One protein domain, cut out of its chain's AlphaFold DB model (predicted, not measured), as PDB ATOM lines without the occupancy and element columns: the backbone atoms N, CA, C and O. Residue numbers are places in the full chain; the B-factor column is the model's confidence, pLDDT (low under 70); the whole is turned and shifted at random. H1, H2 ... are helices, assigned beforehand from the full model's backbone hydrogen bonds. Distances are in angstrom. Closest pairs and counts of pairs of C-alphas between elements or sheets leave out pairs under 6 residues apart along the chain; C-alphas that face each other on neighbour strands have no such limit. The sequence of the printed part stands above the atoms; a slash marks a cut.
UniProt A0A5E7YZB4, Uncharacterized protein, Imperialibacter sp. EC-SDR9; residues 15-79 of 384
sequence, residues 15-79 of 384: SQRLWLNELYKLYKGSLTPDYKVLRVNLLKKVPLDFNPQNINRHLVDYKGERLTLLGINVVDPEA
ATOM      1  N   SER A  15      16.661  48.837 -40.044       96.00
ATOM      2  CA  SER A  15      18.032  48.618 -40.508       96.00
ATOM      3  C   SER A  15      18.800  47.714 -39.551       96.00
ATOM      4  O   SER A  15      19.444  46.764 -39.993       96.00
ATOM      5  N   GLN A  16      18.674  47.954 -38.244       96.06
ATOM      6  CA  GLN A  16      19.267  47.113 -37.208       96.06
ATOM      7  C   GLN A  16      18.710  45.690 -37.292       96.06
ATOM      8  O   GLN A  16      19.479  44.734 -37.332       96.06
ATOM      9  N   ARG A  17      17.387  45.529 -37.420       95.94
ATOM     10  CA  ARG A  17      16.765  44.205 -37.574       95.94
ATOM     11  C   ARG A  17      17.246  43.479 -38.830       95.94
ATOM     12  O   ARG A  17      17.552  42.292 -38.760       95.94
ATOM     13  N   LEU A  18      17.346  44.170 -39.968       96.62
ATOM     14  CA  LEU A  18      17.893  43.584 -41.197       96.62
ATOM     15  C   LEU A  18      19.350  43.140 -41.024       96.62
ATOM     16  O   LEU A  18      19.711  42.065 -41.498       96.62
ATOM     17  N   TRP A  19      20.158  43.932 -40.317       96.25
ATOM     18  CA  TRP A  19      21.546  43.596 -40.014       96.25
ATOM     19  C   TRP A  19      21.663  42.336 -39.151       96.25
ATOM     20  O   TRP A  19      22.384  41.409 -39.519       96.25
ATOM     21  N   LEU A  20      20.905  42.256 -38.052       95.38
ATOM     22  CA  LEU A  20      20.921  41.085 -37.170       95.38
ATOM     23  C   LEU A  20      20.400  39.818 -37.860       95.38
ATOM     24  O   LEU A  20      20.959  38.740 -37.667       95.38
ATOM     25  N   ASN A  21      19.371  39.942 -38.700       95.19
ATOM     26  CA  ASN A  21      18.849  38.816 -39.474       95.19
ATOM     27  C   ASN A  21      19.891  38.269 -40.459       95.19
ATOM     28  O   ASN A  21      20.021  37.054 -40.602       95.19
ATOM     29  N   GLU A  22      20.635  39.147 -41.137       94.62
ATOM     30  CA  GLU A  22      21.676  38.715 -42.072       94.62
ATOM     31  C   GLU A  22      22.859  38.079 -41.336       94.62
ATOM     32  O   GLU A  22      23.331  37.027 -41.759       94.62
ATOM     33  N   LEU A  23      23.276  38.644 -40.196       91.88
ATOM     34  CA  LEU A  23      24.260  38.012 -39.313       91.88
ATOM     35  C   LEU A  23      23.840  36.591 -38.942       91.88
ATOM     36  O   LEU A  23      24.599  35.644 -39.137       91.88
ATOM     37  N   TYR A  24      22.616  36.433 -38.446       91.62
ATOM     38  CA  TYR A  24      22.108  35.142 -37.997       91.62
ATOM     39  C   TYR A  24      22.038  34.120 -39.134       91.62
ATOM     40  O   TYR A  24      22.359  32.944 -38.954       91.62
ATOM     41  N   LYS A  25      21.678  34.576 -40.336       90.00
ATOM     42  CA  LYS A  25      21.685  33.755 -41.545       90.00
ATOM     43  C   LYS A  25      23.096  33.287 -41.916       90.00
ATOM     44  O   LYS A  25      23.257  32.113 -42.245       90.00
ATOM     45  N   LEU A  26      24.100  34.166 -41.864       86.69
ATOM     46  CA  LEU A  26      25.497  33.795 -42.134       86.69
ATOM     47  C   LEU A  26      26.013  32.776 -41.110       86.69
ATOM     48  O   LEU A  26      26.615  31.780 -41.509       86.69
ATOM     49  N   TYR A  27      25.679  32.961 -39.828       79.94
ATOM     50  CA  TYR A  27      25.999  32.001 -38.767       79.94
ATOM     51  C   TYR A  27      25.423  30.608 -39.038       79.94
ATOM     52  O   TYR A  27      26.156  29.622 -38.981       79.94
ATOM     53  N   LYS A  28      24.134  30.516 -39.395       80.62
ATOM     54  CA  LYS A  28      23.496  29.236 -39.760       80.62
ATOM     55  C   LYS A  28      24.118  28.589 -41.003       80.62
ATOM     56  O   LYS A  28      24.050  27.376 -41.150       80.62
ATOM     57  N   GLY A  29      24.715  29.383 -41.891       74.19
ATOM     58  CA  GLY A  29      25.401  28.909 -43.095       74.19
ATOM     59  C   GLY A  29      26.864  28.502 -42.892       74.19
ATOM     60  O   GLY A  29      27.544  28.268 -43.887       74.19
ATOM     61  N   SER A  30      27.362  28.468 -41.649       65.00
ATOM     62  CA  SER A  30      28.773  28.193 -41.314       65.00
ATOM     63  C   SER A  30      29.778  29.164 -41.951       65.00
ATOM     64  O   SER A  30      30.962  28.849 -42.069       65.00
ATOM     65  N   LEU A  31      29.327  30.355 -42.350       60.91
ATOM     66  CA  LEU A  31      30.199  31.422 -42.831       60.91
ATOM     67  C   LEU A  31      30.606  32.295 -41.649       60.91
ATOM     68  O   LEU A  31      29.756  32.740 -40.877       60.91
ATOM     69  N   THR A  32      31.904  32.573 -41.522       67.75
ATOM     70  CA  THR A  32      32.398  33.572 -40.572       67.75
ATOM     71  C   THR A  32      31.864  34.936 -41.009       67.75
ATOM     72  O   THR A  32      32.127  35.339 -42.148       67.75
ATOM     73  N   PRO A  33      31.074  35.638 -40.179       72.44
ATOM     74  CA  PRO A  33      30.544  36.930 -40.577       72.44
ATOM     75  C   PRO A  33      31.684  37.925 -40.788       72.44
ATOM     76  O   PRO A  33      32.576  38.045 -39.956       72.44
ATOM     77  N   ASP A  34      31.634  38.630 -41.912       82.81
ATOM     78  CA  ASP A  34      32.566  39.694 -42.269       82.81
ATOM     79  C   ASP A  34      31.750  40.935 -42.635       82.81
ATOM     80  O   ASP A  34      30.759  40.858 -43.376       82.81
ATOM     81  N   TYR A  35      32.168  42.092 -42.124       87.88
ATOM     82  CA  TYR A  35      31.521  43.371 -42.396       87.88
ATOM     83  C   TYR A  35      31.250  43.622 -43.885       87.88
ATOM     84  O   TYR A  35      30.166  44.092 -44.243       87.88
ATOM     85  N   LYS A  36      32.202  43.328 -44.779       90.00
ATOM     86  CA  LYS A  36      32.042  43.579 -46.219       90.00
ATOM     87  C   LYS A  36      30.991  42.648 -46.808       90.00
ATOM     88  O   LYS A  36      30.165  43.110 -47.593       90.00
ATOM     89  N   VAL A  37      30.973  41.378 -46.399       89.06
ATOM     90  CA  VAL A  37      29.943  40.411 -46.817       89.06
ATOM     91  C   VAL A  37      28.553  40.889 -46.390       89.06
ATOM     92  O   VAL A  37      27.649  40.978 -47.222       89.06
ATOM     93  N   LEU A  38      28.396  41.296 -45.127       91.44
ATOM     94  CA  LEU A  38      27.139  41.844 -44.604       91.44
ATOM     95  C   LEU A  38      26.693  43.085 -45.385       91.44
ATOM     96  O   LEU A  38      25.534  43.194 -45.791       91.44
ATOM     97  N   ARG A  39      27.621  44.011 -45.649       92.75
ATOM     98  CA  ARG A  39      27.354  45.226 -46.429       92.75
ATOM     99  C   ARG A  39      26.902  44.934 -47.850       92.75
ATOM    100  O   ARG A  39      25.979  45.589 -48.323       92.75
ATOM    101  N   VAL A  40      27.523  43.966 -48.519       91.75
ATOM    102  CA  VAL A  40      27.144  43.563 -49.878       91.75
ATOM    103  C   VAL A  40      25.759  42.911 -49.881       91.75
ATOM    104  O   VAL A  40      24.912  43.294 -50.688       91.75
ATOM    105  N   ASN A  41      25.472  42.005 -48.942       92.75
ATOM    106  CA  ASN A  41      24.176  41.311 -48.866       92.75
ATOM    107  C   ASN A  41      23.002  42.250 -48.528       92.75
ATOM    108  O   ASN A  41      21.847  42.014 -48.923       92.75
ATOM    109  N   LEU A  42      23.303  43.331 -47.804       94.69
ATOM    110  CA  LEU A  42      22.357  44.362 -47.384       94.69
ATOM    111  C   LEU A  42      22.415  45.629 -48.243       94.69
ATOM    112  O   LEU A  42      21.740  46.616 -47.932       94.69
ATOM    113  N   LEU A  43      23.158  45.601 -49.352       92.19
ATOM    114  CA  LEU A  43      23.259  46.724 -50.273       92.19
ATOM    115  C   LEU A  43      21.857  47.125 -50.760       92.19
ATOM    116  O   LEU A  43      21.062  46.280 -51.171       92.19
ATOM    117  N   LYS A  44      21.544  48.425 -50.697       93.00
ATOM    118  CA  LYS A  44      20.220  49.019 -50.996       93.00
ATOM    119  C   LYS A  44      19.081  48.646 -50.030       93.00
ATOM    120  O   LYS A  44      17.993  49.196 -50.168       93.00
ATOM    121  N   LYS A  45      19.296  47.746 -49.063       95.69
ATOM    122  CA  LYS A  45      18.308  47.399 -48.020       95.69
ATOM    123  C   LYS A  45      18.516  48.196 -46.734       95.69
ATOM    124  O   LYS A  45      17.566  48.405 -45.986       95.69
ATOM    125  N   VAL A  46      19.754  48.616 -46.497       94.31
ATOM    126  CA  VAL A  46      20.201  49.375 -45.330       94.31
ATOM    127  C   VAL A  46      20.871  50.675 -45.816       94.31
ATOM    128  O   VAL A  46      21.553  50.633 -46.846       94.31
ATOM    129  N   PRO A  47      20.676  51.826 -45.138       93.69
ATOM    130  CA  PRO A  47      21.314  53.095 -45.501       93.69
ATOM    131  C   PRO A  47      22.846  53.005 -45.577       93.69
ATOM    132  O   PRO A  47      23.464  52.235 -44.844       93.69
ATOM    133  N   LEU A  48      23.473  53.801 -46.451       88.88
ATOM    134  CA  LEU A  48      24.934  53.785 -46.645       88.88
ATOM    135  C   LEU A  48      25.712  54.284 -45.417       88.88
ATOM    136  O   LEU A  48      26.842  53.862 -45.194       88.88
ATOM    137  N   ASP A  49      25.100  55.162 -44.629       90.88
ATOM    138  CA  ASP A  49      25.622  55.730 -43.386       90.88
ATOM    139  C   ASP A  49      25.280  54.891 -42.142       90.88
ATOM    140  O   ASP A  49      25.718  55.211 -41.037       90.88
ATOM    141  N   PHE A  50      24.522  53.798 -42.294       92.88
ATOM    142  CA  PHE A  50      24.172  52.920 -41.181       92.88
ATOM    143  C   PHE A  50      25.436  52.346 -40.539       92.88
ATOM    144  O   PHE A  50      26.193  51.641 -41.199       92.88
ATOM    145  N   ASN A  51      25.651  52.567 -39.242       90.81
ATOM    146  CA  ASN A  51      26.794  52.022 -38.511       90.81
ATOM    147  C   ASN A  51      26.345  50.892 -37.564       90.81
ATOM    148  O   ASN A  51      25.620  51.176 -36.609       90.81
ATOM    149  N   PRO A  52      26.777  49.631 -37.768       89.94
ATOM    150  CA  PRO A  52      26.380  48.512 -36.915       89.94
ATOM    151  C   PRO A  52      26.903  48.627 -35.475       89.94
ATOM    152  O   PRO A  52      26.325  48.025 -34.577       89.94
ATOM    153  N   GLN A  53      27.916  49.462 -35.220       90.06
ATOM    154  CA  GLN A  53      28.379  49.773 -33.861       90.06
ATOM    155  C   GLN A  53      27.343  50.549 -33.032       90.06
ATOM    156  O   GLN A  53      27.465  50.617 -31.815       90.06
ATOM    157  N   ASN A  54      26.325  51.126 -33.679       89.38
ATOM    158  CA  ASN A  54      25.227  51.810 -32.997       89.38
ATOM    159  C   ASN A  54      24.107  50.847 -32.564       89.38
ATOM    160  O   ASN A  54      23.141  51.283 -31.940       89.38
ATOM    161  N   ILE A  55      24.180  49.560 -32.925       91.19
ATOM    162  CA  ILE A  55      23.258  48.545 -32.405       91.19
ATOM    163  C   ILE A  55      23.561  48.340 -30.916       91.19
ATOM    164  O   ILE A  55      24.711  48.417 -30.489       91.19
ATOM    165  N   ASN A  56      22.526  48.068 -30.118       90.50
ATOM    166  CA  ASN A  56      22.687  47.800 -28.693       90.50
ATOM    167  C   ASN A  56      23.734  46.689 -28.448       90.50
ATOM    168  O   ASN A  56      23.592  45.574 -28.956       90.50
ATOM    169  N   ARG A  57      24.752  46.994 -27.629       87.75
ATOM    170  CA  ARG A  57      25.882  46.105 -27.278       87.75
ATOM    171  C   ARG A  57      25.477  44.775 -26.642       87.75
ATOM    172  O   ARG A  57      26.275  43.851 -26.531       87.75
ATOM    173  N   HIS A  58      24.245  44.679 -26.154       90.69
ATOM    174  CA  HIS A  58      23.708  43.446 -25.591       90.69
ATOM    175  C   HIS A  58      23.239  42.476 -26.663       90.69
ATOM    176  O   HIS A  58      23.130  41.290 -26.379       90.69
ATOM    177  N   LEU A  59      23.002  42.952 -27.886       92.75
ATOM    178  CA  LEU A  59      22.560  42.147 -29.025       92.75
ATOM    179  C   LEU A  59      23.707  41.762 -29.959       92.75
ATOM    180  O   LEU A  59      23.642  40.716 -30.607       92.75
ATOM    181  N   VAL A  60      24.742  42.604 -30.037       90.00
ATOM    182  CA  VAL A  60      25.919  42.368 -30.877       90.00
ATOM    183  C   VAL A  60      27.222  42.778 -30.210       90.00
ATOM    184  O   VAL A  60      27.265  43.748 -29.459       90.00
ATOM    185  N   ASP A  61      28.288  42.079 -30.587       82.81
ATOM    186  CA  ASP A  61      29.673  42.339 -30.199       82.81
ATOM    187  C   ASP A  61      30.554  42.582 -31.436       82.81
ATOM    188  O   ASP A  61      30.073  42.607 -32.571       82.81
ATOM    189  N   TYR A  62      31.861  42.772 -31.209       81.00
ATOM    190  CA  TYR A  62      32.895  42.887 -32.246       81.00
ATOM    191  C   TYR A  62      32.497  43.862 -33.361       81.00
ATOM    192  O   TYR A  62      32.295  43.493 -34.513       81.00
ATOM    193  N   LYS A  63      32.288  45.129 -32.976       82.88
ATOM    194  CA  LYS A  63      31.866  46.222 -33.873       82.88
ATOM    195  C   LYS A  63      30.549  45.962 -34.631       82.88
ATOM    196  O   LYS A  63      30.277  46.607 -35.641       82.88
ATOM    197  N   GLY A  64      29.710  45.072 -34.105       85.00
ATOM    198  CA  GLY A  64      28.423  44.714 -34.684       85.00
ATOM    199  C   GLY A  64      28.492  43.551 -35.673       85.00
ATOM    200  O   GLY A  64      27.562  43.383 -36.450       85.00
ATOM    201  N   GLU A  65      29.568  42.766 -35.676       86.38
ATOM    202  CA  GLU A  65      29.759  41.624 -36.584       86.38
ATOM    203  C   GLU A  65      29.514  40.271 -35.900       86.38
ATOM    204  O   GLU A  65      29.543  39.234 -36.558       86.38
ATOM    205  N   ARG A  66      29.234  40.261 -34.590       85.31
ATOM    206  CA  ARG A  66      28.962  39.038 -33.827       85.31
ATOM    207  C   ARG A  66      27.632  39.110 -33.098       85.31
ATOM    208  O   ARG A  66      27.376  40.096 -32.419       85.31
ATOM    209  N   LEU A  67      26.811  38.064 -33.200       89.81
ATOM    210  CA  LEU A  67      25.566  37.957 -32.432       89.81
ATOM    211  C   LEU A  67      25.824  37.407 -31.034       89.81
ATOM    212  O   LEU A  67      26.605  36.477 -30.854       89.81
ATOM    213  N   THR A  68      25.104  37.958 -30.065       91.44
ATOM    214  CA  THR A  68      25.072  37.462 -28.688       91.44
ATOM    215  C   THR A  68      23.899  36.497 -28.494       91.44
ATOM    216  O   THR A  68      22.986  36.434 -29.324       91.44
ATOM    217  N   LEU A  69      23.861  35.815 -27.346       91.94
ATOM    218  CA  LEU A  69      22.684  35.061 -26.880       91.94
ATOM    219  C   LEU A  69      21.374  35.872 -26.992       91.94
ATOM    220  O   LEU A  69      20.372  35.372 -27.505       91.94
ATOM    221  N   LEU A  70      21.384  37.140 -26.562       93.56
ATOM    222  CA  LEU A  70      20.206  38.013 -26.627       93.56
ATOM    223  C   LEU A  70      19.914  38.483 -28.055       93.56
ATOM    224  O   LEU A  70      18.750  38.590 -28.430       93.56
ATOM    225  N   GLY A  71      20.948  38.717 -28.868       93.88
ATOM    226  CA  GLY A  71      20.808  39.036 -30.287       93.88
ATOM    227  C   GLY A  71      20.068  37.941 -31.046       93.88
ATOM    228  O   GLY A  71      19.094  38.226 -31.739       93.88
ATOM    229  N   ILE A  72      20.478  36.683 -30.849       93.31
ATOM    230  CA  ILE A  72      19.783  35.522 -31.421       93.31
ATOM    231  C   ILE A  72      18.347  35.458 -30.903       93.31
ATOM    232  O   ILE A  72      17.428  35.337 -31.704       93.31
ATOM    233  N   ASN A  73      18.134  35.611 -29.593       94.44
ATOM    234  CA  ASN A  73      16.795  35.552 -29.005       94.44
ATOM    235  C   ASN A  73      15.843  36.638 -29.549       94.44
ATOM    236  O   ASN A  73      14.645  36.407 -29.652       94.44
ATOM    237  N   VAL A  74      16.353  37.820 -29.909       93.94
ATOM    238  CA  VAL A  74      15.556  38.915 -30.499       93.94
ATOM    239  C   VAL A  74      15.274  38.702 -31.994       93.94
ATOM    240  O   VAL A  74      14.246  39.159 -32.512       93.94
ATOM    241  N   VAL A  75      16.191  38.045 -32.704       93.06
ATOM    242  CA  VAL A  75      16.060  37.728 -34.134       93.06
ATOM    243  C   VAL A  75      15.147  36.528 -34.365       93.06
ATOM    244  O   VAL A  75      14.291  36.576 -35.246       93.06
ATOM    245  N   ASP A  76      15.328  35.472 -33.577       92.94
ATOM    246  CA  ASP A  76      14.655  34.182 -33.712       92.94
ATOM    247  C   ASP A  76      14.301  33.617 -32.323       92.94
ATOM    248  O   ASP A  76      14.995  32.735 -31.810       92.94
ATOM    249  N   PRO A  77      13.225  34.121 -31.683       91.94
ATOM    250  CA  PRO A  77      12.767  33.614 -30.387       91.94
ATOM    251  C   PRO A  77      12.412  32.119 -30.419       91.94
ATOM    252  O   PRO A  77      12.608  31.405 -29.437       91.94
ATOM    253  N   GLU A  78      11.935  31.625 -31.566       93.69
ATOM    254  CA  GLU A  78      11.551  30.223 -31.768       93.69
ATOM    255  C   GLU A  78      12.757  29.273 -31.781       93.69
ATOM    256  O   GLU A  78      12.599  28.075 -31.542       93.69
ATOM    257  N   ALA A  79      13.978  29.789 -31.975       90.94
ATOM    258  CA  ALA A  79      15.199  29.008 -31.781       90.94
ATOM    259  C   ALA A  79      15.409  28.580 -30.321       90.94
ATOM    260  O   ALA A  79      16.202  27.669 -30.069       90.94
TER     261      ALA A  79
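AT A GLANCE: This is residues 15 to 79 of the 384 residues of an uncharacterized protein of Imperialibacter sp. EC-SDR9 (UniProt A0A5E7YZB4). One longer helix, H1, runs through the middle, and two short helices pack on it from roughly opposite sides, H2 across it and H3 at a steep tilt. A long winding stretch without a named element, residues 42 to 68, leads from H2 past the Ser 15 end of H1 and round to H3. The 65 printed residues hold three named helices, in the order H1, H2, H3, and no named strand. The class is all helix, though the helices hold 28 of the 65 residues, under half. The whole is compact and rounded, with a radius of gyration of the C-alphas of 10.8 A and spans of 30 by 24 by 19 A.

IN THESE COORDINATES: H1, residues 15 to 28, begins with C-alpha 15 at (18.032, 48.618, -40.508) and measures 20.2 A from first to last C-alpha. H2, residues 35 to 41, measures 10.0 A. Residues 60 to 61 pair antiparallel with residues 66 to 67, a pairing too short to be named. H3, residues 69 to 75, measures 10.2 A and ends with C-alpha 75 at (16.060, 37.728, -34.134).

HOW THE PARTS SIT: H1 touches H2 with its residues 19 to 23 alone. The closest C-alphas, those of Glu 22 and Leu 38, are 6.8 A apart, and the lines are about perpendicular at 81 degrees. H1 also touches H3, with the closest C-alphas, those of Asn 21 and Val 75, 6.1 A apart. These two run opposite ways at a steep tilt of 66 degrees. H2 and H3 are apart. In H1, H2 and H3 every O i to N i+4 pair is within hydrogen-bond range.

THE WHOLE: The C-alphas of Asp 49 and Glu 78, the two farthest apart, are 31.4 A from each other. The printed part has no cut. The link from H1 to H2 is short, with 6 residues, and that from H2 to H3 is long, with 27. The mean pLDDT of the printed part is 89.1, and residues 30 to 32 are under 70.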